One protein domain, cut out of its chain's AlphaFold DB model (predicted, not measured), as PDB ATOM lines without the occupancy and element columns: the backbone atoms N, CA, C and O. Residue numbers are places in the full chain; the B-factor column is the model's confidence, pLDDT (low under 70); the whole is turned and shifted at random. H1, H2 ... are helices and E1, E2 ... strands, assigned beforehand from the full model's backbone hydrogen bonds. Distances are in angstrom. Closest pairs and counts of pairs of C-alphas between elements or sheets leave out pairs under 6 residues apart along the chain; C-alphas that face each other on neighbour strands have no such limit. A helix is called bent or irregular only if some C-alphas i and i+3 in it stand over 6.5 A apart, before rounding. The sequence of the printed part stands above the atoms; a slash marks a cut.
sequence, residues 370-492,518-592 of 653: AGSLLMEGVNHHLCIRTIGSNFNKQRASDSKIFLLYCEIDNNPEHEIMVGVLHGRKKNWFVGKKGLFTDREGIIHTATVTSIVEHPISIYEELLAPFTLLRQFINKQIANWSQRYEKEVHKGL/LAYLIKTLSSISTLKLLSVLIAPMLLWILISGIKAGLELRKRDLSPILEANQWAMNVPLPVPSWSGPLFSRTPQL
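What this domain is: This is residues 370 to 492 and 518 to 592 of the 653 residues of an uncharacterized protein of Proteobacteria bacterium (UniProt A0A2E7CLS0). A small head of seven strands has two long helices reaching out beyond it as an open V. The head is one sheet, E1 to E7, folded back on itself and curled like part of a barrel, with the short helices H1 and H7 on one face and H6 packed on H1; H3 and H5 are the arms of the V, with H2 packed on H5 near its closed end and H4 at the far end of H5. The printed part has 198 residues, in the order E1 E2 E3 H1 E4 E5 E6 E7 H2 H3 H4 H5 H6 H7, seven helices and seven strands, a mixed class. The sheet runs E2 E1 E6 E7 E4 E5 E3, antiparallel throughout. The whole is loose, with a radius of gyration of the C-alphas of 23.0 A, and elongated, spanning 72 by 44 by 40 A.

Where its parts are: E1 is residues 371 to 375, its first C-alpha at (148.182, 139.182, 23.443); E2 is 378 to 380 and E3 383 to 385. H1 is residues 393 to 397. E4 is 402 to 408, 19.2 A long, and E5 is 411 to 420, 22.1 A, bending by 74 degrees at residue 414. E6 is 433 to 438, 15.8 A, and E7 is 443 to 452, 24.8 A, bending by 64 degrees at residue 449. H2 is 458 to 462. H3 is 464 to 492, 41.5 A, ending with C-alpha 492 at (137.654, 174.775, 76.130). H4 is 518 to 525. H5 is 530 to 557, 40.4 A, with a kink of 26 degrees near residue 537; it is neither bent nor irregular, but only just: C-alphas 537 and 540 are 6.3 A apart. H6 is 562 to 567. H7 is 580 to 586, ending at (137.688, 143.246, 22.229), and is irregular: C-alphas 581 and 584 are 7.3 A apart.

How they stand to each other: The strongly twisted sheet is a folded sheet, bent back into two leaves: E2 E1 E6 face E4 E5 E3, with E7 as the hinge. In the hairpin E1 and E2, N 380 and O 373 are 2.8 A apart, within hydrogen-bond range; across E1 and E6, N 372 and O 437 are 2.8 A apart. In the hairpin E6 and E7, N 444 and O 436 are 2.7 A apart; across E7 and E4, N 449 and O 405 are 2.8 A apart. In the hairpin E4 and E5, N 406 and O 416 are 2.8 A apart; across E5 and E3, N 417 and O 384 are 2.8 A apart. E3, H1 and E4 form a split strand-helix-strand unit, two strands running the same way with E5 between them, its crossover right-handed. H1 is over E4, at a height over the sheet of 9.2 A, on the same face as H7. H7 comes closest to E2 at the C-alphas of His 380 and Phe 586, 6.0 A apart. H6 only grazes the sheet, with residues 564 to 565, and touches H1, the closest C-alphas being those of Ala 396 and Ile 564, 4.3 A. H5 touches H2 with residues 545 to 556 alone, closest at C-alphas Leu 462 and Gly 549, 5.1 A. H3 touches H5 with residues 464 to 465 alone, closest at C-alphas Pro 465 and Ile 545, 6.4 A, at a steep tilt of 52 degrees, opposite ways. H4 and H5 are close but not clearly touching, about perpendicular at 81 degrees, with the C-alphas of Leu 525 and Leu 533 closest at 7.8 A. In H1, H2, H3, H4 and H6 every O i to N i+4 pair is within hydrogen-bond range; H5 has 22 of 24, and H7 has 0 of 3, with 2 of 4 O i to N i+3 pairs.

The domain as a whole: The C-alphas of Glu 440 and Ser 527 are the two farthest apart, at 72.9 A. Residues 493 to 517 are not printed, and C-alphas 492 and 518 are 24.2 A apart across the cut. The links E5 to E6 and H6 to H7 are long, with 12 residues each. Residues 470 to 492 of H3 stand free. Mean pLDDT of the printed part is 84.1; 27 residues are under 70, among them 487 to 492, 518 to 528 and 530 to 535.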
ATOM      1  N   ALA A 370     149.291 142.316  20.765       90.62
ATOM      2  CA  ALA A 370     150.380 141.707  21.529       90.62
ATOM      3  C   ALA A 370     149.948 140.448  22.302       90.62
ATOM      4  O   ALA A 370     150.782 139.629  22.649       90.62
ATOM      5  N   GLY A 371     148.659 140.280  22.604       91.88
ATOM      6  CA  GLY A 371     148.182 139.182  23.443       91.88
ATOM      7  C   GLY A 371     146.828 139.494  24.065       91.88
ATOM      8  O   GLY A 371     146.014 140.210  23.481       91.88
ATOM      9  N   SER A 372     146.574 138.969  25.262       93.31
ATOM     10  CA  SER A 372     145.338 139.236  25.995       93.31
ATOM     11  C   SER A 372     145.572 139.445  27.486       93.31
ATOM     12  O   SER A 372     146.329 138.698  28.099       93.31
ATOM     13  N   LEU A 373     144.917 140.443  28.080       95.12
ATOM     14  CA  LEU A 373     145.023 140.762  29.504       95.12
ATOM     15  C   LEU A 373     143.762 140.321  30.253       95.12
ATOM     16  O   LEU A 373     142.686 140.883  30.054       95.12
ATOM     17  N   LEU A 374     143.912 139.389  31.190       94.12
ATOM     18  CA  LEU A 374     142.872 139.020  32.142       94.12
ATOM     19  C   LEU A 374     142.988 139.876  33.411       94.12
ATOM     20  O   LEU A 374     143.924 139.732  34.204       94.12
ATOM     21  N   MET A 375     142.003 140.746  33.632       92.12
ATOM     22  CA  MET A 375     141.873 141.543  34.855       92.12
ATOM     23  C   MET A 375     140.387 141.808  35.140       92.12
ATOM     24  O   MET A 375     139.586 141.870  34.217       92.12
ATOM     25  N   GLU A 376     139.981 141.919  36.410       89.12
ATOM     26  CA  GLU A 376     138.558 142.094  36.792       89.12
ATOM     27  C   GLU A 376     137.612 140.983  36.298       89.12
ATOM     28  O   GLU A 376     136.413 141.197  36.133       89.12
ATOM     29  N   GLY A 377     138.141 139.783  36.042       87.19
ATOM     30  CA  GLY A 377     137.361 138.695  35.448       87.19
ATOM     31  C   GLY A 377     136.947 138.961  33.996       87.19
ATOM     32  O   GLY A 377     136.075 138.266  33.482       87.19
ATOM     33  N   VAL A 378     137.553 139.943  33.327       89.69
ATOM     34  CA  VAL A 378     137.356 140.245  31.908       89.69
ATOM     35  C   VAL A 378     138.661 139.968  31.176       89.69
ATOM     36  O   VAL A 378     139.729 140.399  31.610       89.69
ATOM     37  N   ASN A 379     138.581 139.246  30.062       91.88
ATOM     38  CA  ASN A 379     139.707 139.098  29.156       91.88
ATOM     39  C   ASN A 379     139.669 140.220  28.111       91.88
ATOM     40  O   ASN A 379     138.717 140.307  27.333       91.88
ATOM     41  N   HIS A 380     140.675 141.087  28.118       93.00
ATOM     42  CA  HIS A 380     140.853 142.186  27.178       93.00
ATOM     43  C   HIS A 380     141.755 141.736  26.026       93.00
ATOM     44  O   HIS A 380     142.869 141.275  26.251       93.00
ATOM     45  N   HIS A 381     141.278 141.877  24.793       91.56
ATOM     46  CA  HIS A 381     141.998 141.513  23.568       91.56
ATOM     47  C   HIS A 381     142.613 142.714  22.851       91.56
ATOM     48  O   HIS A 381     143.526 142.544  22.052       91.56
ATOM     49  N   LEU A 382     142.154 143.932  23.159       92.50
ATOM     50  CA  LEU A 382     142.786 145.155  22.675       92.50
ATOM     51  C   LEU A 382     144.066 145.433  23.469       92.50
ATOM     52  O   LEU A 382     144.089 146.310  24.329       92.50
ATOM     53  N   CYS A 383     145.107 144.654  23.198       93.12
ATOM     54  CA  CYS A 383     146.433 144.794  23.786       93.12
ATOM     55  C   CYS A 383     147.434 145.064  22.663       93.12
ATOM     56  O   CYS A 383     147.556 144.245  21.758       93.12
ATOM     57  N   ILE A 384     148.148 146.186  22.707       92.00
ATOM     58  CA  ILE A 384     149.154 146.564  21.702       92.00
ATOM     59  C   ILE A 384     150.459 146.863  22.435       92.00
ATOM     60  O   ILE A 384     150.449 147.511  23.482       92.00
ATOM     61  N   ARG A 385     151.583 146.398  21.893       90.50
ATOM     62  CA  ARG A 385     152.910 146.701  22.439       90.50
ATOM     63  C   ARG A 385     153.236 148.179  22.222       90.50
ATOM     64  O   ARG A 385     153.012 148.685  21.125       90.50
ATOM     65  N   THR A 386     153.740 148.868  23.245       89.69
ATOM     66  CA  THR A 386     154.181 150.261  23.086       89.69
ATOM     67  C   THR A 386     155.631 150.301  22.609       89.69
ATOM     68  O   THR A 386     156.478 149.533  23.067       89.69
ATOM     69  N   ILE A 387     155.940 151.200  21.669       82.62
ATOM     70  CA  ILE A 387     157.313 151.399  21.168       82.62
ATOM     71  C   ILE A 387     158.091 152.315  22.131       82.62
ATOM     72  O   ILE A 387     158.442 153.450  21.802       82.62
ATOM     73  N   GLY A 388     158.321 151.821  23.353       74.50
ATOM     74  CA  GLY A 388     159.203 152.410  24.368       74.50
ATOM     75  C   GLY A 388     159.102 153.936  24.527       74.50
ATOM     76  O   GLY A 388     158.015 154.505  24.622       74.50
ATOM     77  N   SER A 389     160.261 154.608  24.542       65.81
ATOM     78  CA  SER A 389     160.402 156.064  24.734       65.81
ATOM     79  C   SER A 389     159.733 156.918  23.656       65.81
ATOM     80  O   SER A 389     159.473 158.098  23.889       65.81
ATOM     81  N   ASN A 390     159.455 156.341  22.486       70.94
ATOM     82  CA  ASN A 390     158.853 157.054  21.367       70.94
ATOM     83  C   ASN A 390     157.320 157.052  21.416       70.94
ATOM     84  O   ASN A 390     156.682 157.733  20.610       70.94
ATOM     85  N   PHE A 391     156.719 156.298  22.339       84.00
ATOM     86  CA  PHE A 391     155.274 156.211  22.449       84.00
ATOM     87  C   PHE A 391     154.660 157.507  22.997       84.00
ATOM     88  O   PHE A 391     154.914 157.923  24.132       84.00
ATOM     89  N   ASN A 392     153.780 158.136  22.218       87.75
ATOM     90  CA  ASN A 392     153.146 159.393  22.611       87.75
ATOM     91  C   ASN A 392     151.802 159.172  23.336       87.75
ATOM     92  O   ASN A 392     150.731 159.159  22.724       87.75
ATOM     93  N   LYS A 393     151.842 159.082  24.675       90.38
ATOM     94  CA  LYS A 393     150.639 158.924  25.525       90.38
ATOM     95  C   LYS A 393     149.612 160.055  25.356       90.38
ATOM     96  O   LYS A 393     148.418 159.812  25.531       90.38
ATOM     97  N   GLN A 394     150.042 161.275  25.007       91.00
ATOM     98  CA  GLN A 394     149.120 162.390  24.753       91.00
ATOM     99  C   GLN A 394     148.341 162.167  23.458       91.00
ATOM    100  O   GLN A 394     147.118 162.283  23.475       91.00
ATOM    101  N   ARG A 395     149.020 161.756  22.376       93.94
ATOM    102  CA  ARG A 395     148.358 161.430  21.104       93.94
ATOM    103  C   ARG A 395     147.378 160.269  21.262       93.94
ATOM    104  O   ARG A 395     146.252 160.348  20.781       93.94
ATOM    105  N   ALA A 396     147.747 159.242  22.026       93.56
ATOM    106  CA  ALA A 396     146.856 158.119  22.308       93.56
ATOM    107  C   ALA A 396     145.566 158.539  23.049       93.56
ATOM    108  O   ALA A 396     144.519 157.921  22.853       93.56
ATOM    109  N   SER A 397     145.599 159.605  23.859       93.12
ATOM    110  CA  SER A 397     144.415 160.136  24.559       93.12
ATOM    111  C   SER A 397     143.344 160.692  23.609       93.12
ATOM    112  O   SER A 397     142.162 160.744  23.963       93.12
ATOM    113  N   ASP A 398     143.708 161.056  22.379       94.50
ATOM    114  CA  ASP A 398     142.744 161.539  21.386       94.50
ATOM    115  C   ASP A 398     141.769 160.444  20.923       94.50
ATOM    116  O   ASP A 398     140.681 160.771  20.454       94.50
ATOM    117  N   SER A 399     142.096 159.164  21.153       93.88
ATOM    118  CA  SER A 399     141.266 157.996  20.807       93.88
ATOM    119  C   SER A 399     139.907 157.928  21.504       93.88
ATOM    120  O   SER A 399     139.029 157.191  21.057       93.88
ATOM    121  N   LYS A 400     139.721 158.643  22.623       93.75
ATOM    122  CA  LYS A 400     138.527 158.562  23.498       93.75
ATOM    123  C   LYS A 400     138.237 157.158  24.047       93.75
ATOM    124  O   LYS A 400     137.127 156.868  24.503       93.75
ATOM    125  N   ILE A 401     139.232 156.276  24.022       93.44
ATOM    126  CA  ILE A 401     139.179 154.943  24.621       93.44
ATOM    127  C   ILE A 401     139.823 155.021  26.007       93.44
ATOM    128  O   ILE A 401     140.790 155.749  26.206       93.44
ATOM    129  N   PHE A 402     139.287 154.298  26.991       93.62
ATOM    130  CA  PHE A 402     139.931 154.193  28.300       93.62
ATOM    131  C   PHE A 402     141.174 153.308  28.163       93.62
ATOM    132  O   PHE A 402     141.040 152.131  27.821       93.62
ATOM    133  N   LEU A 403     142.364 153.858  28.404       95.38
ATOM    134  CA  LEU A 403     143.631 153.151  28.185       95.38
ATOM    135  C   LEU A 403     144.318 152.842  29.509       95.38
ATOM    136  O   LEU A 403     144.450 153.706  30.379       95.38
ATOM    137  N   LEU A 404     144.803 151.614  29.622       94.94
ATOM    138  CA  LEU A 404     145.716 151.169  30.661       94.94
ATOM    139  C   LEU A 404     147.088 150.968  30.035       94.94
ATOM    140  O   LEU A 404     147.192 150.373  28.967       94.94
ATOM    141  N   TYR A 405     148.133 151.409  30.716       95.06
ATOM    142  CA  TYR A 405     149.496 151.010  30.397       95.06
ATOM    143  C   TYR A 405     149.959 150.040  31.466       95.06
ATOM    144  O   TYR A 405     149.826 150.324  32.662       95.06
ATOM    145  N   CYS A 406     150.456 148.892  31.029       94.81
ATOM    146  CA  CYS A 406     150.874 147.816  31.902       94.81
ATOM    147  C   CYS A 406     152.312 147.427  31.589       94.81
ATOM    148  O   CYS A 406     152.668 147.215  30.435       94.81
ATOM    149  N   GLU A 407     153.105 147.284  32.637       95.00
ATOM    150  CA  GLU A 407     154.442 146.712  32.576       95.00
ATOM    151  C   GLU A 407     154.347 145.196  32.753       95.00
ATOM    152  O   GLU A 407     153.649 144.718  33.658       95.00
ATOM    153  N   ILE A 408     155.018 144.448  31.881       94.19
ATOM    154  CA  ILE A 408     155.065 142.987  31.925       94.19
ATOM    155  C   ILE A 408     156.291 142.555  32.733       94.19
ATOM    156  O   ILE A 408     157.403 143.008  32.481       94.19
ATOM    157  N   ASP A 409     156.081 141.679  33.716       93.44
ATOM    158  CA  ASP A 409     157.110 141.078  34.575       93.44
ATOM    159  C   ASP A 409     158.051 142.091  35.258       93.44
ATOM    160  O   ASP A 409     159.198 141.780  35.572       93.44
ATOM    161  N   ASN A 410     157.546 143.300  35.537       87.88
ATOM    162  CA  ASN A 410     158.320 144.431  36.067       87.88
ATOM    163  C   ASN A 410     159.566 144.762  35.214       87.88
ATOM    164  O   ASN A 410     160.620 145.107  35.758       87.88
ATOM    165  N   ASN A 411     159.453 144.601  33.890       87.81
ATOM    166  CA  ASN A 411     160.424 145.109  32.937       87.81
ATOM    167  C   ASN A 411     159.867 146.350  32.207       87.81
ATOM    168  O   ASN A 411     158.944 146.202  31.395       87.81
ATOM    169  N   PRO A 412     160.453 147.549  32.397       81.62
ATOM    170  CA  PRO A 412     159.939 148.784  31.809       81.62
ATOM    171  C   PRO A 412     160.070 148.830  30.281       81.62
ATOM    172  O   PRO A 412     159.374 149.607  29.633       81.62
ATOM    173  N   GLU A 413     160.931 147.998  29.688       83.06
ATOM    174  CA  GLU A 413     161.054 147.873  28.229       83.06
ATOM    175  C   GLU A 413     159.889 147.088  27.607       83.06
ATOM    176  O   GLU A 413     159.620 147.192  26.408       83.06
ATOM    177  N   HIS A 414     159.182 146.299  28.418       86.00
ATOM    178  CA  HIS A 414     158.041 145.487  28.015       86.00
ATOM    179  C   HIS A 414     156.744 146.113  28.534       86.00
ATOM    180  O   HIS A 414     156.029 145.544  29.362       86.00
ATOM    181  N   GLU A 415     156.440 147.311  28.033       91.69
ATOM    182  CA  GLU A 415     155.168 147.987  28.279       91.69
ATOM    183  C   GLU A 415     154.147 147.632  27.177       91.69
ATOM    184  O   GLU A 415     154.438 147.593  25.976       91.69
ATOM    185  N   ILE A 416     152.918 147.346  27.600       93.94
ATOM    186  CA  ILE A 416     151.764 147.158  26.723       93.94
ATOM    187  C   ILE A 416     150.694 148.193  27.046       93.94
ATOM    188  O   ILE A 416     150.464 148.556  28.201       93.94
ATOM    189  N   MET A 417     149.993 148.632  26.014       94.81
ATOM    190  CA  MET A 417     148.789 149.434  26.128       94.81
ATOM    191  C   MET A 417     147.576 148.517  25.984       94.81
ATOM    192  O   MET A 417     147.508 147.694  25.069       94.81
ATOM    193  N   VAL A 418     146.610 148.663  26.888       95.12
ATOM    194  CA  VAL A 418     145.362 147.906  26.895       95.12
ATOM    195  C   VAL A 418     144.165 148.847  26.831       95.12
ATOM    196  O   VAL A 418     143.966 149.688  27.708       95.12
ATOM    197  N   GLY A 419     143.336 148.677  25.803       94.00
ATOM    198  CA  GLY A 419     142.084 149.409  25.646       94.00
ATOM    199  C   GLY A 419     140.931 148.733  26.390       94.00
ATOM    200  O   GLY A 419     140.545 147.600  26.093       94.00
ATOM    201  N   VAL A 420     140.332 149.444  27.342       92.75
ATOM    202  CA  VAL A 420     139.196 148.965  28.136       92.75
ATOM    203  C   VAL A 420     137.898 149.481  27.524       92.75
ATOM    204  O   VAL A 420     137.535 150.649  27.657       92.75
ATOM    205  N   LEU A 421     137.166 148.588  26.858       88.62
ATOM    206  CA  LEU A 421     135.878 148.909  26.226       88.62
ATOM    207  C   LEU A 421     134.662 148.424  27.022       88.62
ATOM    208  O   LEU A 421     133.535 148.811  26.716       88.62
ATOM    209  N   HIS A 422     134.887 147.599  28.042       84.06
ATOM    210  CA  HIS A 422     133.865 147.061  28.929       84.06
ATOM    211  C   HIS A 422     134.380 147.042  30.371       84.06
ATOM    212  O   HIS A 422     135.579 146.895  30.603       84.06
ATOM    213  N   GLY A 423     133.473 147.163  31.338       80.19
ATOM    214  CA  GLY A 423     133.793 147.184  32.766       80.19
ATOM    215  C   GLY A 423     133.401 148.502  33.424       80.19
ATOM    216  O   GLY A 423     132.643 149.273  32.845       80.19
ATOM    217  N   ARG A 424     133.899 148.731  34.649       81.06
ATOM    218  CA  ARG A 424     133.619 149.930  35.458       81.06
ATOM    219  C   ARG A 424     134.890 150.708  35.768       81.06
ATOM    220  O   ARG A 424     135.851 150.119  36.257       81.06
ATOM    221  N   LYS A 425     134.861 152.036  35.618       81.19
ATOM    222  CA  LYS A 425     136.010 152.925  35.868       81.19
ATOM    223  C   LYS A 425     136.584 152.798  37.286       81.19
ATOM    224  O   LYS A 425     137.794 152.795  37.467       81.19
ATOM    225  N   LYS A 426     135.718 152.654  38.295       76.25
ATOM    226  CA  LYS A 426     136.092 152.714  39.727       76.25
ATOM    227  C   LYS A 426     137.047 151.619  40.200       76.25
ATOM    228  O   LYS A 426     137.646 151.781  41.257       76.25
ATOM    229  N   ASN A 427     137.156 150.517  39.467       80.06
ATOM    230  CA  ASN A 427     137.971 149.384  39.896       80.06
ATOM    231  C   ASN A 427     139.421 149.493  39.403       80.06
ATOM    232  O   ASN A 427     140.256 148.684  39.805       80.06
ATOM    233  N   TRP A 428     139.736 150.458  38.538       87.75
ATOM    234  CA  TRP A 428     141.068 150.631  37.967       87.75
ATOM    235  C   TRP A 428     141.891 151.614  38.798       87.75
ATOM    236  O   TRP A 428     141.441 152.716  39.098       87.75
ATOM    237  N   PHE A 429     143.099 151.203  39.178       91.31
ATOM    238  CA  PHE A 429     144.065 152.020  39.906       91.31
ATOM    239  C   PHE A 429     145.489 151.588  39.542       91.31
ATOM    240  O   PHE A 429     145.719 150.444  39.143       91.31
ATOM    241  N   VAL A 430     146.441 152.511  39.666       94.69
ATOM    242  CA  VAL A 430     147.867 152.245  39.421       94.69
ATOM    243  C   VAL A 430     148.398 151.247  40.455       94.69
ATOM    244  O   VAL A 430     148.082 151.347  41.638       94.69
ATOM    245  N   GLY A 431     149.190 150.272  40.011       93.31
ATOM    246  CA  GLY A 431     149.720 149.172  40.824       93.31
ATOM    247  C   GLY A 431     148.834 147.924  40.851       93.31
ATOM    248  O   GLY A 431     149.196 146.918  41.463       93.31
ATOM    249  N   LYS A 432     147.677 147.953  40.184       94.44
ATOM    250  CA  LYS A 432     146.821 146.776  40.050       94.44
ATOM    251  C   LYS A 432     147.483 145.716  39.172       94.44
ATOM    252  O   LYS A 432     148.058 146.041  38.136       94.44
ATOM    253  N   LYS A 433     147.372 144.451  39.579       94.56
ATOM    254  CA  LYS A 433     147.956 143.309  38.868       94.56
ATOM    255  C   LYS A 433     146.917 142.549  38.047       94.56
ATOM    256  O   LYS A 433     145.752 142.471  38.438       94.56
ATOM    257  N   GLY A 434     147.356 141.976  36.936       94.25
ATOM    258  CA  GLY A 434     146.582 141.089  36.073       94.25
ATOM    259  C   GLY A 434     147.474 140.041  35.417       94.25
ATOM    260  O   GLY A 434     148.695 140.060  35.582       94.25
ATOM    261  N   LEU A 435     146.850 139.120  34.690       96.12
ATOM    262  CA  LEU A 435     147.543 138.056  33.968       96.12
ATOM    263  C   LEU A 435     147.546 138.405  32.485       96.12
ATOM    264  O   LEU A 435     146.480 138.496  31.877       96.12
ATOM    265  N   PHE A 436     148.724 138.632  31.919       96.50
ATOM    266  CA  PHE A 436     148.883 138.837  30.488       96.50
ATOM    267  C   PHE A 436     149.262 137.514  29.837       96.50
ATOM    268  O   PHE A 436     150.170 136.835  30.297       96.50
ATOM    269  N   THR A 437     148.559 137.133  28.785       94.88
ATOM    270  CA  THR A 437     148.890 135.967  27.971       94.88
ATOM    271  C   THR A 437     149.395 136.471  26.633       94.88
ATOM    272  O   THR A 437     148.638 137.121  25.907       94.88
ATOM    273  N   ASP A 438     150.660 136.194  26.331       92.00
ATOM    274  CA  ASP A 438     151.257 136.512  25.035       92.00
ATOM    275  C   ASP A 438     150.659 135.605  23.940       92.00
ATOM    276  O   ASP A 438     149.930 134.643  24.211       92.00
ATOM    277  N   ARG A 439     150.965 135.883  22.678       87.00
ATOM    278  CA  ARG A 439     150.516 135.109  21.516       87.00
ATOM    279  C   ARG A 439     150.990 133.660  21.517       87.00
ATOM    280  O   ARG A 439     150.301 132.812  20.960       87.00
ATOM    281  N   GLU A 440     152.121 133.377  22.155       88.19
ATOM    282  CA  GLU A 440     152.640 132.014  22.339       88.19
ATOM    283  C   GLU A 440     151.868 131.224  23.411       88.19
ATOM    284  O   GLU A 440     152.103 130.034  23.608       88.19
ATOM    285  N   GLY A 441     150.931 131.867  24.118       89.94
ATOM    286  CA  GLY A 441     150.188 131.262  25.223       89.94
ATOM    287  C   GLY A 441     150.933 131.288  26.558       89.94
ATOM    288  O   GLY A 441     150.419 130.772  27.551       89.94
ATOM    289  N   ILE A 442     152.118 131.905  26.608       94.00
ATOM    290  CA  ILE A 442     152.890 132.096  27.838       94.00
ATOM    291  C   ILE A 442     152.209 133.167  28.696       94.00
ATOM    292  O   ILE A 442     151.750 134.195  28.197       94.00
ATOM    293  N   ILE A 443     152.104 132.895  29.998       95.56
ATOM    294  CA  ILE A 443     151.436 133.772  30.961       95.56
ATOM    295  C   ILE A 443     152.484 134.570  31.735       95.56
ATOM    296  O   ILE A 443     153.367 133.999  32.369       95.56
ATOM    297  N   HIS A 444     152.304 135.883  31.743       95.69
ATOM    298  CA  HIS A 444     153.137 136.873  32.403       95.69
ATOM    299  C   HIS A 444     152.331 137.683  33.422       95.69
ATOM    300  O   HIS A 444     151.097 137.785  33.349       95.69
ATOM    301  N   THR A 445     153.025 138.303  34.376       96.69
ATOM    302  CA  THR A 445     152.386 139.217  35.330       96.69
ATOM    303  C   THR A 445     152.357 140.622  34.745       96.69
ATOM    304  O   THR A 445     153.402 141.186  34.447       96.69
ATOM    305  N   ALA A 446     151.173 141.220  34.630       96.81
ATOM    306  CA  ALA A 446     151.020 142.602  34.188       96.81
ATOM    307  C   ALA A 446     150.691 143.518  35.371       96.81
ATOM    308  O   ALA A 446     149.760 143.236  36.130       96.81
ATOM    309  N   THR A 447     151.406 144.635  35.498       96.44
ATOM    310  CA  THR A 447     151.165 145.653  36.532       96.44
ATOM    311  C   THR A 447     150.796 146.984  35.885       96.44
ATOM    312  O   THR A 447     151.535 147.491  35.048       96.44
ATOM    313  N   VAL A 448     149.666 147.578  36.278       96.00
ATOM    314  CA  VAL A 448     149.204 148.871  35.740       96.00
ATOM    315  C   VAL A 448     150.126 150.001  36.211       96.00
ATOM    316  O   VAL A 448     150.191 150.273  37.410       96.00
ATOM    317  N   THR A 449     150.782 150.699  35.286       93.88
ATOM    318  CA  THR A 449     151.693 151.824  35.567       93.88
ATOM    319  C   THR A 449     151.000 153.175  35.438       93.88
ATOM    320  O   THR A 449     151.205 154.074  36.251       93.88
ATOM    321  N   SER A 450     150.156 153.335  34.418       93.25
ATOM    322  CA  SER A 450     149.458 154.589  34.135       93.25
ATOM    323  C   SER A 450     148.100 154.340  33.486       93.25
ATOM    324  O   SER A 450     147.860 153.295  32.882       93.25
ATOM    325  N   ILE A 451     147.192 155.300  33.657       94.38
ATOM    326  CA  ILE A 451     145.799 155.207  33.213       94.38
ATOM    327  C   ILE A 451     145.437 156.505  32.492       94.38
ATOM    328  O   ILE A 451     145.669 157.592  33.023       94.38
ATOM    329  N   VAL A 452     144.845 156.389  31.305       93.75
ATOM    330  CA  VAL A 452     144.225 157.504  30.581       93.75
ATOM    331  C   VAL A 452     142.717 157.320  30.637       93.75
ATOM    332  O   VAL A 452     142.155 156.372  30.085       93.75
ATOM    333  N   GLU A 453     142.063 158.230  31.351       90.38
ATOM    334  CA  GLU A 453     140.651 158.106  31.674       90.38
ATOM    335  C   GLU A 453     139.754 158.718  30.592       90.38
ATOM    336  O   GLU A 453     139.742 159.929  30.391       90.38
ATOM    337  N   HIS A 454     138.923 157.877  29.980       91.31
ATOM    338  CA  HIS A 454     137.797 158.253  29.116       91.31
ATOM    339  C   HIS A 454     136.538 157.486  29.551       91.31
ATOM    340  O   HIS A 454     136.652 156.481  30.259       91.31
ATOM    341  N   PRO A 455     135.316 157.914  29.197       88.44
ATOM    342  CA  PRO A 455     134.113 157.186  29.587       88.44
ATOM    343  C   PRO A 455     134.109 155.776  28.982       88.44
ATOM    344  O   PRO A 455     134.274 155.601  27.773       88.44
ATOM    345  N   ILE A 456     133.893 154.754  29.818       87.88
ATOM    346  CA  ILE A 456     133.743 153.355  29.374       87.88
ATOM    347  C   ILE A 456     132.299 153.109  28.915       87.88
ATOM    348  O   ILE A 456     132.078 152.510  27.860       87.88
ATOM    349  N   SER A 457     131.324 153.625  29.672       85.81
ATOM    350  CA  SER A 457     129.888 153.491  29.420       85.81
ATOM    351  C   SER A 457     129.140 154.807  29.684       85.81
ATOM    352  O   SER A 457     129.539 155.593  30.541       85.81
ATOM    353  N   ILE A 458     128.022 155.040  28.977       85.56
ATOM    354  CA  ILE A 458     127.159 156.222  29.200       85.56
ATOM    355  C   ILE A 458     126.625 156.222  30.636       85.56
ATOM    356  O   ILE A 458     126.572 157.260  31.290       85.56
ATOM    357  N   TYR A 459     126.252 155.042  31.135       82.00
ATOM    358  CA  TYR A 459     125.666 154.870  32.461       82.00
ATOM    359  C   TYR A 459     126.586 155.335  33.592       82.00
ATOM    360  O   TYR A 459     126.105 155.885  34.579       82.00
ATOM    361  N   GLU A 460     127.896 155.135  33.467       80.56
ATOM    362  CA  GLU A 460     128.846 155.609  34.476       80.56
ATOM    363  C   GLU A 460     128.938 157.126  34.519       80.56
ATOM    364  O   GLU A 460     128.960 157.701  35.609       80.56
ATOM    365  N   GLU A 461     128.930 157.763  33.352       83.25
ATOM    366  CA  GLU A 461     129.041 159.214  33.256       83.25
ATOM    367  C   GLU A 461     127.747 159.903  33.716       83.25
ATOM    368  O   GLU A 461     127.798 160.866  34.474       83.25
ATOM    369  N   LEU A 462     126.575 159.327  33.412       84.62
ATOM    370  CA  LEU A 462     125.285 159.793  33.948       84.62
ATOM    371  C   LEU A 462     125.240 159.793  35.486       84.62
ATOM    372  O   LEU A 462     124.533 160.598  36.092       84.62
ATOM    373  N   LEU A 463     125.991 158.896  36.133       82.69
ATOM    374  CA  LEU A 463     126.082 158.821  37.592       82.69
ATOM    375  C   LEU A 463     127.192 159.707  38.182       82.69
ATOM    376  O   LEU A 463     127.256 159.857  39.409       82.69
ATOM    377  N   ALA A 464     128.046 160.317  37.356       79.62
ATOM    378  CA  ALA A 464     129.146 161.161  37.813       79.62
ATOM    379  C   ALA A 464     128.675 162.349  38.681       79.62
ATOM    380  O   ALA A 464     129.239 162.518  39.772       79.62
ATOM    381  N   PRO A 465     127.599 163.093  38.334       78.25
ATOM    382  CA  PRO A 465     127.104 164.198  39.163       78.25
ATOM    383  C   PRO A 465     126.735 163.767  40.591       78.25
ATOM    384  O   PRO A 465     127.058 164.461  41.555       78.25
ATOM    385  N   PHE A 466     126.153 162.575  40.766       79.75
ATOM    386  CA  PHE A 466     125.825 162.043  42.094       79.75
ATOM    387  C   PHE A 466     127.067 161.707  42.917       79.75
ATOM    388  O   PHE A 466     127.082 161.879  44.138       79.75
ATOM    389  N   THR A 467     128.129 161.225  42.267       79.00
ATOM    390  CA  THR A 467     129.390 160.954  42.965       79.00
ATOM    391  C   THR A 467     130.065 162.240  43.430       79.00
ATOM    392  O   THR A 467     130.531 162.289  44.570       79.00
ATOM    393  N   LEU A 468     130.037 163.296  42.612       79.25
ATOM    394  CA  LEU A 468     130.542 164.621  42.975       79.25
ATOM    395  C   LEU A 468     129.723 165.236  44.112       79.25
ATOM    396  O   LEU A 468     130.301 165.736  45.076       79.25
ATOM    397  N   LEU A 469     128.392 165.115  44.062       75.44
ATOM    398  CA  LEU A 469     127.509 165.553  45.143       75.44
ATOM    399  C   LEU A 469     127.826 164.826  46.455       75.44
ATOM    400  O   LEU A 469     127.965 165.462  47.498       75.44
ATOM    401  N   ARG A 470     128.016 163.501  46.417       78.44
ATOM    402  CA  ARG A 470     128.408 162.719  47.600       78.44
ATOM    403  C   ARG A 470     129.754 163.177  48.164       78.44
ATOM    404  O   ARG A 470     129.889 163.316  49.375       78.44
ATOM    405  N   GLN A 471     130.745 163.412  47.305       81.75
ATOM    406  CA  GLN A 471     132.049 163.927  47.732       81.75
ATOM    407  C   GLN A 471     131.926 165.323  48.345       81.75
ATOM    408  O   GLN A 471     132.566 165.597  49.358       81.75
ATOM    409  N   PHE A 472     131.087 166.187  47.773       80.06
ATOM    410  CA  PHE A 472     130.816 167.512  48.312       80.06
ATOM    411  C   PHE A 472     130.160 167.435  49.694       80.06
ATOM    412  O   PHE A 472     130.657 168.066  50.622       80.06
ATOM    413  N   ILE A 473     129.118 166.614  49.869       74.81
ATOM    414  CA  ILE A 473     128.456 166.399  51.168       74.81
ATOM    415  C   ILE A 473     129.460 165.880  52.201       74.81
ATOM    416  O   ILE A 473     129.556 166.435  53.291       74.81
ATOM    417  N   ASN A 474     130.268 164.876  51.847       76.56
ATOM    418  CA  ASN A 474     131.300 164.347  52.738       76.56
ATOM    419  C   ASN A 474     132.328 165.420  53.131       76.56
ATOM    420  O   ASN A 474     132.700 165.510  54.299       76.56
ATOM    421  N   LYS A 475     132.762 166.261  52.182       84.88
ATOM    422  CA  LYS A 475     133.658 167.395  52.455       84.88
ATOM    423  C   LYS A 475     133.004 168.428  53.373       84.88
ATOM    424  O   LYS A 475     133.670 168.926  54.270       84.88
ATOM    425  N   GLN A 476     131.720 168.738  53.186       80.50
ATOM    426  CA  GLN A 476     130.999 169.655  54.073       80.50
ATOM    427  C   GLN A 476     130.870 169.087  55.488       80.50
ATOM    428  O   GLN A 476     131.160 169.804  56.437       80.50
ATOM    429  N   ILE A 477     130.543 167.800  55.636       77.06
ATOM    430  CA  ILE A 477     130.484 167.127  56.943       77.06
ATOM    431  C   ILE A 477     131.852 167.161  57.636       77.06
ATOM    432  O   ILE A 477     131.923 167.503  58.813       77.06
ATOM    433  N   ALA A 478     132.938 166.876  56.912       76.31
ATOM    434  CA  ALA A 478     134.297 166.945  57.453       76.31
ATOM    435  C   ALA A 478     134.708 168.381  57.836       76.31
ATOM    436  O   ALA A 478     135.322 168.614  58.874       76.31
ATOM    437  N   ASN A 479     134.334 169.374  57.026       79.62
ATOM    438  CA  ASN A 479     134.571 170.779  57.348       79.62
ATOM    439  C   ASN A 479     133.752 171.221  58.568       79.62
ATOM    440  O   ASN A 479     134.232 172.024  59.366       79.62
ATOM    441  N   TRP A 480     132.526 170.716  58.726       76.00
ATOM    442  CA  TRP A 480     131.705 170.959  59.906       76.00
ATOM    443  C   TRP A 480     132.329 170.326  61.140       76.00
ATOM    444  O   TRP A 480     132.488 171.035  62.125       76.00
ATOM    445  N   SER A 481     132.760 169.061  61.089       74.94
ATOM    446  CA  SER A 481     133.422 168.418  62.231       74.94
ATOM    447  C   SER A 481     134.694 169.167  62.641       74.94
ATOM    448  O   SER A 481     134.868 169.446  63.818       74.94
ATOM    449  N   GLN A 482     135.511 169.618  61.683       75.94
ATOM    450  CA  GLN A 482     136.694 170.441  61.969       75.94
ATOM    451  C   GLN A 482     136.355 171.831  62.538       75.94
ATOM    452  O   GLN A 482     137.105 172.359  63.359       75.94
ATOM    453  N   ARG A 483     135.255 172.466  62.102       75.00
ATOM    454  CA  ARG A 483     134.779 173.740  62.677       75.00
ATOM    455  C   ARG A 483     134.251 173.543  64.095       75.00
ATOM    456  O   ARG A 483     134.629 174.316  64.967       75.00
ATOM    457  N   TYR A 484     133.470 172.488  64.324       66.25
ATOM    458  CA  TYR A 484     133.001 172.086  65.647       66.25
ATOM    459  C   TYR A 484     134.170 171.792  66.583       66.25
ATOM    460  O   TYR A 484     134.198 172.333  67.679       66.25
ATOM    461  N   GLU A 485     135.171 171.023  66.151       65.88
ATOM    462  CA  GLU A 485     136.387 170.787  66.938       65.88
ATOM    463  C   GLU A 485     137.096 172.105  67.268       65.88
ATOM    464  O   GLU A 485     137.409 172.346  68.427       65.88
ATOM    465  N   LYS A 486     137.285 173.012  66.300       70.88
ATOM    466  CA  LYS A 486     137.928 174.318  66.543       70.88
ATOM    467  C   LYS A 486     137.125 175.237  67.471       70.88
ATOM    468  O   LYS A 486     137.729 175.954  68.263       70.88
ATOM    469  N   GLU A 487     135.799 175.252  67.378       64.69
ATOM    470  CA  GLU A 487     134.928 176.054  68.250       64.69
ATOM    471  C   GLU A 487     134.819 175.459  69.655       64.69
ATOM    472  O   GLU A 487     134.882 176.202  70.632       64.69
ATOM    473  N   VAL A 488     134.763 174.130  69.775       62.59
ATOM    474  CA  VAL A 488     134.827 173.419  71.059       62.59
ATOM    475  C   VAL A 488     136.205 173.595  71.699       62.59
ATOM    476  O   VAL A 488     136.268 173.893  72.883       62.59
ATOM    477  N   HIS A 489     137.304 173.525  70.942       57.81
ATOM    478  CA  HIS A 489     138.653 173.814  71.443       57.81
ATOM    479  C   HIS A 489     138.826 175.279  71.873       57.81
ATOM    480  O   HIS A 489     139.421 175.536  72.915       57.81
ATOM    481  N   LYS A 490     138.269 176.250  71.134       64.19
ATOM    482  CA  LYS A 490     138.240 177.662  71.563       64.19
ATOM    483  C   LYS A 490     137.392 177.865  72.822       64.19
ATOM    484  O   LYS A 490     137.800 178.606  73.712       64.19
ATOM    485  N   GLY A 491     136.250 177.185  72.916       58.91
ATOM    486  CA  GLY A 491     135.404 177.169  74.109       58.91
ATOM    487  C   GLY A 491     136.099 176.527  75.313       58.91
ATOM    488  O   GLY A 491     136.017 177.057  76.414       58.91
ATOM    489  N   LEU A 492     136.855 175.447  75.103       53.06
ATOM    490  CA  LEU A 492     137.654 174.775  76.130       53.06
ATOM    491  C   LEU A 492     138.848 175.620  76.596       53.06
ATOM    492  O   LEU A 492     139.084 175.689  77.797       53.06
ATOM    493  N   LEU A 518     119.596 178.277  61.639       51.22
ATOM    494  CA  LEU A 518     118.729 177.163  61.269       51.22
ATOM    495  C   LEU A 518     117.250 177.577  61.284       51.22
ATOM    496  O   LEU A 518     116.510 177.215  60.379       51.22
ATOM    497  N   ALA A 519     116.819 178.391  62.252       56.97
ATOM    498  CA  ALA A 519     115.461 178.927  62.318       56.97
ATOM    499  C   ALA A 519     115.163 179.902  61.168       56.97
ATOM    500  O   ALA A 519     114.065 179.870  60.614       56.97
ATOM    501  N   TYR A 520     116.135 180.727  60.758       68.62
ATOM    502  CA  TYR A 520     116.013 181.571  59.568       68.62
ATOM    503  C   TYR A 520     115.937 180.734  58.284       68.62
ATOM    504  O   TYR A 520     115.097 181.011  57.430       68.62
ATOM    505  N   LEU A 521     116.731 179.661  58.170       54.41
ATOM    506  CA  LEU A 521     116.626 178.696  57.070       54.41
ATOM    507  C   LEU A 521     115.265 177.989  57.063       54.41
ATOM    508  O   LEU A 521     114.639 177.901  56.019       54.41
ATOM    509  N   ILE A 522     114.749 177.562  58.216       57.25
ATOM    510  CA  ILE A 522     113.428 176.922  58.334       57.25
ATOM    511  C   ILE A 522     112.301 177.903  57.974       57.25
ATOM    512  O   ILE A 522     111.356 177.524  57.284       57.25
ATOM    513  N   LYS A 523     112.407 179.172  58.390       61.81
ATOM    514  CA  LYS A 523     111.426 180.230  58.093       61.81
ATOM    515  C   LYS A 523     111.465 180.693  56.633       61.81
ATOM    516  O   LYS A 523     110.435 181.076  56.091       61.81
ATOM    517  N   THR A 524     112.636 180.675  55.999       60.44
ATOM    518  CA  THR A 524     112.777 180.961  54.562       60.44
ATOM    519  C   THR A 524     112.416 179.751  53.693       60.44
ATOM    520  O   THR A 524     111.891 179.938  52.602       60.44
ATOM    521  N   LEU A 525     112.595 178.515  54.182       56.31
ATOM    522  CA  LEU A 525     112.088 177.302  53.529       56.31
ATOM    523  C   LEU A 525     110.557 177.201  53.573       56.31
ATOM    524  O   LEU A 525     109.965 176.692  52.627       56.31
ATOM    525  N   SER A 526     109.912 177.658  54.650       62.06
ATOM    526  CA  SER A 526     108.455 177.545  54.816       62.06
ATOM    527  C   SER A 526     107.645 178.579  54.027       62.06
ATOM    528  O   SER A 526     106.439 178.402  53.866       62.06
ATOM    529  N   SER A 527     108.278 179.642  53.521       67.25
ATOM    530  CA  SER A 527     107.630 180.669  52.691       67.25
ATOM    531  C   SER A 527     107.604 180.334  51.194       67.25
ATOM    532  O   SER A 527     106.937 181.021  50.421       67.25
ATOM    533  N   ILE A 528     108.303 179.277  50.774       65.31
ATOM    534  CA  ILE A 528     108.354 178.795  49.391       65.31
ATOM    535  C   ILE A 528     107.506 177.520  49.311       65.31
ATOM    536  O   ILE A 528     107.619 176.645  50.165       65.31
ATOM    537  N   SER A 529     106.663 177.385  48.278       74.31
ATOM    538  CA  SER A 529     106.008 176.101  47.980       74.31
ATOM    539  C   SER A 529     107.080 175.009  47.915       74.31
ATOM    540  O   SER A 529     108.047 175.138  47.158       74.31
ATOM    541  N   THR A 530     106.921 173.945  48.704       60.88
ATOM    542  CA  THR A 530     107.881 172.829  48.825       60.88
ATOM    543  C   THR A 530     108.320 172.277  47.466       60.88
ATOM    544  O   THR A 530     109.441 171.799  47.315       60.88
ATOM    545  N   LEU A 531     107.472 172.422  46.452       58.53
ATOM    546  CA  LEU A 531     107.671 171.933  45.094       58.53
ATOM    547  C   LEU A 531     108.504 172.872  44.226       58.53
ATOM    548  O   LEU A 531     109.339 172.406  43.455       58.53
ATOM    549  N   LYS A 532     108.382 174.192  44.419       63.38
ATOM    550  CA  LYS A 532     109.283 175.163  43.778       63.38
ATOM    551  C   LYS A 532     110.706 174.991  44.301       63.38
ATOM    552  O   LYS A 532     111.646 174.975  43.515       63.38
ATOM    553  N   LEU A 533     110.858 174.750  45.602       63.41
ATOM    554  CA  LEU A 533     112.162 174.487  46.209       63.41
ATOM    555  C   LEU A 533     112.789 173.183  45.690       63.41
ATOM    556  O   LEU A 533     113.973 173.155  45.354       63.41
ATOM    557  N   LEU A 534     111.984 172.124  45.556       64.38
ATOM    558  CA  LEU A 534     112.427 170.848  44.999       64.38
ATOM    559  C   LEU A 534     112.836 170.986  43.522       64.38
ATOM    560  O   LEU A 534     113.883 170.478  43.126       64.38
ATOM    561  N   SER A 535     112.064 171.729  42.723       63.25
ATOM    562  CA  SER A 535     112.369 171.972  41.306       63.25
ATOM    563  C   SER A 535     113.677 172.748  41.110       63.25
ATOM    564  O   SER A 535     114.485 172.364  40.270       63.25
ATOM    565  N   VAL A 536     113.955 173.759  41.943       70.81
ATOM    566  CA  VAL A 536     115.193 174.557  41.885       70.81
ATOM    567  C   VAL A 536     116.433 173.724  42.230       70.81
ATOM    568  O   VAL A 536     117.518 174.015  41.733       70.81
ATOM    569  N   LEU A 537     116.294 172.666  43.035       67.56
ATOM    570  CA  LEU A 537     117.391 171.746  43.360       67.56
ATOM    571  C   LEU A 537     117.543 170.610  42.338       67.56
ATOM    572  O   LEU A 537     118.663 170.240  41.987       67.56
ATOM    573  N   ILE A 538     116.431 170.047  41.857       73.94
ATOM    574  CA  ILE A 538     116.440 168.877  40.969       73.94
ATOM    575  C   ILE A 538     116.711 169.268  39.515       73.94
ATOM    576  O   ILE A 538     117.485 168.583  38.849       73.94
ATOM    577  N   ALA A 539     116.129 170.363  39.020       75.12
ATOM    578  CA  ALA A 539     116.297 170.804  37.636       75.12
ATOM    579  C   ALA A 539     117.770 171.003  37.220       75.12
ATOM    580  O   ALA A 539     118.163 170.424  36.205       75.12
ATOM    581  N   PRO A 540     118.633 171.718  37.976       78.94
ATOM    582  CA  PRO A 540     120.041 171.846  37.602       78.94
ATOM    583  C   PRO A 540     120.789 170.510  37.676       78.94
ATOM    584  O   PRO A 540     121.697 170.270  36.882       78.94
ATOM    585  N   MET A 541     120.400 169.610  38.587       78.00
ATOM    586  CA  MET A 541     121.003 168.279  38.688       78.00
ATOM    587  C   MET A 541     120.657 167.415  37.467       78.00
ATOM    588  O   MET A 541     121.549 166.799  36.890       78.00
ATOM    589  N   LEU A 542     119.390 167.404  37.042       79.44
ATOM    590  CA  LEU A 542     118.947 166.702  35.834       79.44
ATOM    591  C   LEU A 542     119.587 167.284  34.572       79.44
ATOM    592  O   LEU A 542     120.054 166.522  33.728       79.44
ATOM    593  N   LEU A 543     119.675 168.613  34.471       82.38
ATOM    594  CA  LEU A 543     120.354 169.286  33.364       82.38
ATOM    595  C   LEU A 543     121.835 168.885  33.297       82.38
ATOM    596  O   LEU A 543     122.346 168.578  32.222       82.38
ATOM    597  N   TRP A 544     122.520 168.825  34.440       83.00
ATOM    598  CA  TRP A 544     123.914 168.387  34.485       83.00
ATOM    599  C   TRP A 544     124.069 166.914  34.080       83.00
ATOM    600  O   TRP A 544     124.949 166.599  33.279       83.00
ATOM    601  N   ILE A 545     123.192 166.022  34.559       85.31
ATOM    602  CA  ILE A 545     123.158 164.609  34.142       85.31
ATOM    603  C   ILE A 545     122.957 164.503  32.626       85.31
ATOM    604  O   ILE A 545     123.687 163.764  31.969       85.31
ATOM    605  N   LEU A 546     122.028 165.273  32.054       84.75
ATOM    606  CA  LEU A 546     121.760 165.288  30.617       84.75
ATOM    607  C   LEU A 546     122.993 165.733  29.816       84.75
ATOM    608  O   LEU A 546     123.417 165.024  28.906       84.75
ATOM    609  N   ILE A 547     123.610 166.863  30.179       86.00
ATOM    610  CA  ILE A 547     124.816 167.383  29.509       86.00
ATOM    611  C   ILE A 547     125.970 166.375  29.606       86.00
ATOM    612  O   ILE A 547     126.663 166.117  28.622       86.00
ATOM    613  N   SER A 548     126.156 165.772  30.781       84.75
ATOM    614  CA  SER A 548     127.184 164.760  31.046       84.75
ATOM    615  C   SER A 548     126.956 163.486  30.220       84.75
ATOM    616  O   SER A 548     127.883 162.992  29.577       84.75
ATOM    617  N   GLY A 549     125.709 163.018  30.134       85.44
ATOM    618  CA  GLY A 549     125.310 161.884  29.303       85.44
ATOM    619  C   GLY A 549     125.492 162.132  27.807       85.44
ATOM    620  O   GLY A 549     126.015 161.263  27.111       85.44
ATOM    621  N   ILE A 550     125.118 163.319  27.314       88.00
ATOM    622  CA  ILE A 550     125.330 163.719  25.913       88.00
ATOM    623  C   ILE A 550     126.827 163.746  25.600       88.00
ATOM    624  O   ILE A 550     127.250 163.167  24.600       88.00
ATOM    625  N   LYS A 551     127.641 164.357  26.471       87.88
ATOM    626  CA  LYS A 551     129.099 164.400  26.309       87.88
ATOM    627  C   LYS A 551     129.694 162.990  26.225       87.88
ATOM    628  O   LYS A 551     130.403 162.705  25.262       87.88
ATOM    629  N   ALA A 552     129.362 162.098  27.164       87.06
ATOM    630  CA  ALA A 552     129.811 160.706  27.102       87.06
ATOM    631  C   ALA A 552     129.319 160.001  25.838       87.06
ATOM    632  O   ALA A 552     130.104 159.346  25.164       87.06
ATOM    633  N   GLY A 553     128.046 160.152  25.469       87.88
ATOM    634  CA  GLY A 553     127.502 159.562  24.247       87.88
ATOM    635  C   GLY A 553     128.271 159.989  22.991       87.88
ATOM    636  O   GLY A 553     128.545 159.152  22.130       87.88
ATOM    637  N   LEU A 554     128.668 161.262  22.905       87.69
ATOM    638  CA  LEU A 554     129.495 161.783  21.816       87.69
ATOM    639  C   LEU A 554     130.928 161.235  21.856       87.69
ATOM    640  O   LEU A 554     131.436 160.844  20.809       87.69
ATOM    641  N   GLU A 555     131.568 161.170  23.027       89.06
ATOM    642  CA  GLU A 555     132.917 160.597  23.172       89.06
ATOM    643  C   GLU A 555     132.943 159.110  22.795       89.06
ATOM    644  O   GLU A 555     133.807 158.689  22.032       89.06
ATOM    645  N   LEU A 556     131.942 158.334  23.219       89.19
ATOM    646  CA  LEU A 556     131.810 156.915  22.873       89.19
ATOM    647  C   LEU A 556     131.592 156.680  21.375       89.19
ATOM    648  O   LEU A 556     132.060 155.677  20.844       89.19
ATOM    649  N   ARG A 557     130.870 157.579  20.692       88.38
ATOM    650  CA  ARG A 557     130.663 157.513  19.234       88.38
ATOM    651  C   ARG A 557     131.904 157.918  18.441       88.38
ATOM    652  O   ARG A 557     132.052 157.473  17.311       88.38
ATOM    653  N   LYS A 558     132.764 158.756  19.021       90.38
ATOM    654  CA  LYS A 558     134.008 159.251  18.413       90.38
ATOM    655  C   LYS A 558     135.230 158.399  18.765       90.38
ATOM    656  O   LYS A 558     136.348 158.834  18.510       90.38
ATOM    657  N   ARG A 559     135.035 157.223  19.366       93.00
ATOM    658  CA  ARG A 559     136.130 156.298  19.662       93.00
ATOM    659  C   ARG A 559     136.815 155.857  18.381       93.00
ATOM    660  O   ARG A 559     136.147 155.349  17.482       93.00
ATOM    661  N   ASP A 560     138.130 156.008  18.345       93.56
ATOM    662  CA  ASP A 560     138.961 155.738  17.176       93.56
ATOM    663  C   ASP A 560     140.315 155.172  17.617       93.56
ATOM    664  O   ASP A 560     140.918 155.660  18.572       93.56
ATOM    665  N   LEU A 561     140.794 154.133  16.940       92.56
ATOM    666  CA  LEU A 561     142.096 153.521  17.197       92.56
ATOM    667  C   LEU A 561     143.241 154.218  16.479       92.56
ATOM    668  O   LEU A 561     144.382 154.065  16.913       92.56
ATOM    669  N   SER A 562     142.973 154.986  15.422       94.31
ATOM    670  CA  SER A 562     144.026 155.638  14.642       94.31
ATOM    671  C   SER A 562     144.978 156.473  15.516       94.31
ATOM    672  O   SER A 562     146.184 156.263  15.407       94.31
ATOM    673  N   PRO A 563     144.515 157.283  16.496       95.50
ATOM    674  CA  PRO A 563     145.422 158.017  17.386       95.50
ATOM    675  C   PRO A 563     146.328 157.132  18.261       95.50
ATOM    676  O   PRO A 563     147.429 157.539  18.623       95.50
ATOM    677  N   ILE A 564     145.892 155.917  18.611       94.50
ATOM    678  CA  ILE A 564     146.709 154.954  19.372       94.50
ATOM    679  C   ILE A 564     147.813 154.368  18.488       94.50
ATOM    680  O   ILE A 564     148.931 154.151  18.956       94.50
ATOM    681  N   LEU A 565     147.511 154.107  17.217       93.94
ATOM    682  CA  LEU A 565     148.494 153.610  16.256       93.94
ATOM    683  C   LEU A 565     149.492 154.695  15.870       93.94
ATOM    684  O   LEU A 565     150.690 154.441  15.845       93.94
ATOM    685  N   GLU A 566     149.029 155.923  15.664       94.69
ATOM    686  CA  GLU A 566     149.908 157.070  15.430       94.69
ATOM    687  C   GLU A 566     150.827 157.345  16.625       94.69
ATOM    688  O   GLU A 566     151.997 157.682  16.450       94.69
ATOM    689  N   ALA A 567     150.344 157.130  17.855       93.75
ATOM    690  CA  ALA A 567     151.195 157.155  19.044       93.75
ATOM    691  C   ALA A 567     152.282 156.062  19.028       93.75
ATOM    692  O   ALA A 567     153.330 156.254  19.639       93.75
ATOM    693  N   ASN A 568     152.052 154.959  18.308       91.94
ATOM    694  CA  ASN A 568     153.014 153.898  17.992       91.94
ATOM    695  C   ASN A 568     153.723 154.125  16.639       91.94
ATOM    696  O   ASN A 568     154.128 153.159  16.007       91.94
ATOM    697  N   GLN A 569     153.874 155.367  16.168       92.12
ATOM    698  CA  GLN A 569     154.589 155.706  14.922       92.12
ATOM    699  C   GLN A 569     153.964 155.175  13.618       92.12
ATOM    700  O   GLN A 569     154.639 155.108  12.590       92.12
ATOM    701  N   TRP A 570     152.682 154.815  13.617       93.50
ATOM    702  CA  TRP A 570     151.974 154.542  12.366       93.50
ATOM    703  C   TRP A 570     151.594 155.847  11.662       93.50
ATOM    704  O   TRP A 570     151.279 156.843  12.314       93.50
ATOM    705  N   ALA A 571     151.546 155.827  10.330       93.81
ATOM    706  CA  ALA A 571     150.939 156.899   9.545       93.81
ATOM    707  C   ALA A 571     149.586 156.422   9.014       93.81
ATOM    708  O   ALA A 571     149.524 155.677   8.037       93.81
ATOM    709  N   MET A 572     148.510 156.826   9.686       94.69
ATOM    710  CA  MET A 572     147.143 156.439   9.344       94.69
ATOM    711  C   MET A 572     146.554 157.391   8.297       94.69
ATOM    712  O   MET A 572     146.669 158.606   8.430       94.69
ATOM    713  N   ASN A 573     145.875 156.845   7.290       93.56
ATOM    714  CA  ASN A 573     145.163 157.633   6.272       93.56
ATOM    715  C   ASN A 573     143.667 157.745   6.580       93.56
ATOM    716  O   ASN A 573     143.005 158.697   6.169       93.56
ATOM    717  N   VAL A 574     143.122 156.755   7.294       90.94
ATOM    718  CA  VAL A 574     141.692 156.651   7.592       90.94
ATOM    719  C   VAL A 574     141.452 156.438   9.088       90.94
ATOM    720  O   VAL A 574     142.260 155.794   9.766       90.94
ATOM    721  N   PRO A 575     140.327 156.942   9.625       90.94
ATOM    722  CA  PRO A 575     139.924 156.634  10.990       90.94
ATOM    723  C   PRO A 575     139.555 155.151  11.117       90.94
ATOM    724  O   PRO A 575     138.943 154.562  10.215       90.94
ATOM    725  N   LEU A 576     139.878 154.564  12.264       92.56
ATOM    726  CA  LEU A 576     139.570 153.196  12.673       92.56
ATOM    727  C   LEU A 576     138.581 153.227  13.852       92.56
ATOM    728  O   LEU A 576     138.957 152.979  15.003       92.56
ATOM    729  N   PRO A 577     137.305 153.555  13.584       91.94
ATOM    730  CA  PRO A 577     136.305 153.725  14.626       91.94
ATOM    731  C   PRO A 577     136.038 152.431  15.401       91.94
ATOM    732  O   PRO A 577     135.914 151.348  14.834       91.94
ATOM    733  N   VAL A 578     135.841 152.563  16.711       91.31
ATOM    734  CA  VAL A 578     135.450 151.462  17.602       91.31
ATOM    735  C   VAL A 578     134.057 151.750  18.144       91.31
ATOM    736  O   VAL A 578     133.912 152.413  19.178       91.31
ATOM    737  N   PRO A 579     133.003 151.303  17.446       85.50
ATOM    738  CA  PRO A 579     131.647 151.624  17.849       85.50
ATOM    739  C   PRO A 579     131.308 150.986  19.204       85.50
ATOM    740  O   PRO A 579     131.825 149.941  19.586       85.50
ATOM    741  N   SER A 580     130.377 151.580  19.948       82.00
ATOM    742  CA  SER A 580     130.027 151.098  21.294       82.00
ATOM    743  C   SER A 580     129.539 149.641  21.329       82.00
ATOM    744  O   SER A 580     129.742 148.954  22.331       82.00
ATOM    745  N   TRP A 581     128.942 149.149  20.240       83.75
ATOM    746  CA  TRP A 581     128.498 147.760  20.116       83.75
ATOM    747  C   TRP A 581     129.649 146.764  19.925       83.75
ATOM    748  O   TRP A 581     129.446 145.584  20.194       83.75
ATOM    749  N   SER A 582     130.843 147.197  19.494       86.12
ATOM    750  CA  SER A 582     131.980 146.301  19.239       86.12
ATOM    751  C   SER A 582     132.770 145.952  20.499       86.12
ATOM    752  O   SER A 582     133.709 145.166  20.426       86.12
ATOM    753  N   GLY A 583     132.399 146.488  21.668       84.38
ATOM    754  CA  GLY A 583     133.038 146.171  22.952       84.38
ATOM    755  C   GLY A 583     133.224 144.665  23.213       84.38
ATOM    756  O   GLY A 583     134.337 144.271  23.566       84.38
ATOM    757  N   PRO A 584     132.212 143.802  22.979       85.75
ATOM    758  CA  PRO A 584     132.338 142.350  23.134       85.75
ATOM    759  C   PRO A 584     133.347 141.670  22.193       85.75
ATOM    760  O   PRO A 584     133.765 140.553  22.477       85.75
ATOM    761  N   LEU A 585     133.743 142.310  21.082       86.06
ATOM    762  CA  LEU A 585     134.789 141.777  20.194       86.06
ATOM    763  C   LEU A 585     136.169 141.869  20.852       86.06
ATOM    764  O   LEU A 585     136.984 140.963  20.728       86.06
ATOM    765  N   PHE A 586     136.402 142.946  21.601       87.75
ATOM    766  CA  PHE A 586     137.688 143.246  22.229       87.75
ATOM    767  C   PHE A 586     137.733 142.910  23.719       87.75
ATOM    768  O   PHE A 586     138.780 143.036  24.352       87.75
ATOM    769  N   SER A 587     136.602 142.536  24.312       88.56
ATOM    770  CA  SER A 587     136.517 142.182  25.724       88.56
ATOM    771  C   SER A 587     135.526 141.048  25.929       88.56
ATOM    772  O   SER A 587     134.379 141.124  25.494       88.56
ATOM    773  N   ARG A 588     135.967 139.988  26.606       86.69
ATOM    774  CA  ARG A 588     135.151 138.803  26.859       86.69
ATOM    775  C   ARG A 588     135.111 138.490  28.343       86.69
ATOM    776  O   ARG A 588     136.141 138.269  28.973       86.69
ATOM    777  N   THR A 589     133.907 138.415  28.892       85.38
ATOM    778  CA  THR A 589     133.676 137.826  30.209       85.38
ATOM    779  C   THR A 589     133.526 136.311  30.062       85.38
ATOM    780  O   THR A 589     132.812 135.844  29.163       85.38
ATOM    781  N   PRO A 590     134.204 135.505  30.895       82.12
ATOM    782  CA  PRO A 590     133.978 134.072  30.919       82.12
ATOM    783  C   PRO A 590     132.532 133.815  31.347       82.12
ATOM    784  O   PRO A 590     132.014 134.444  32.271       82.12
ATOM    785  N   GLN A 591     131.861 132.900  30.649       81.62
ATOM    786  CA  GLN A 591     130.520 132.487  31.037       81.62
ATOM    787  C   GLN A 591     130.607 131.651  32.311       81.62
ATOM    788  O   GLN A 591     131.466 130.775  32.432       81.62
ATOM    789  N   LEU A 592     129.709 131.923  33.256       82.44
ATOM    790  CA  LEU A 592     129.567 131.081  34.435       82.44
ATOM    791  C   LEU A 592     129.118 129.670  34.007       82.44
ATOM    792  O   LEU A 592     128.354 129.541  33.046       82.44
TER     793      LEU A 592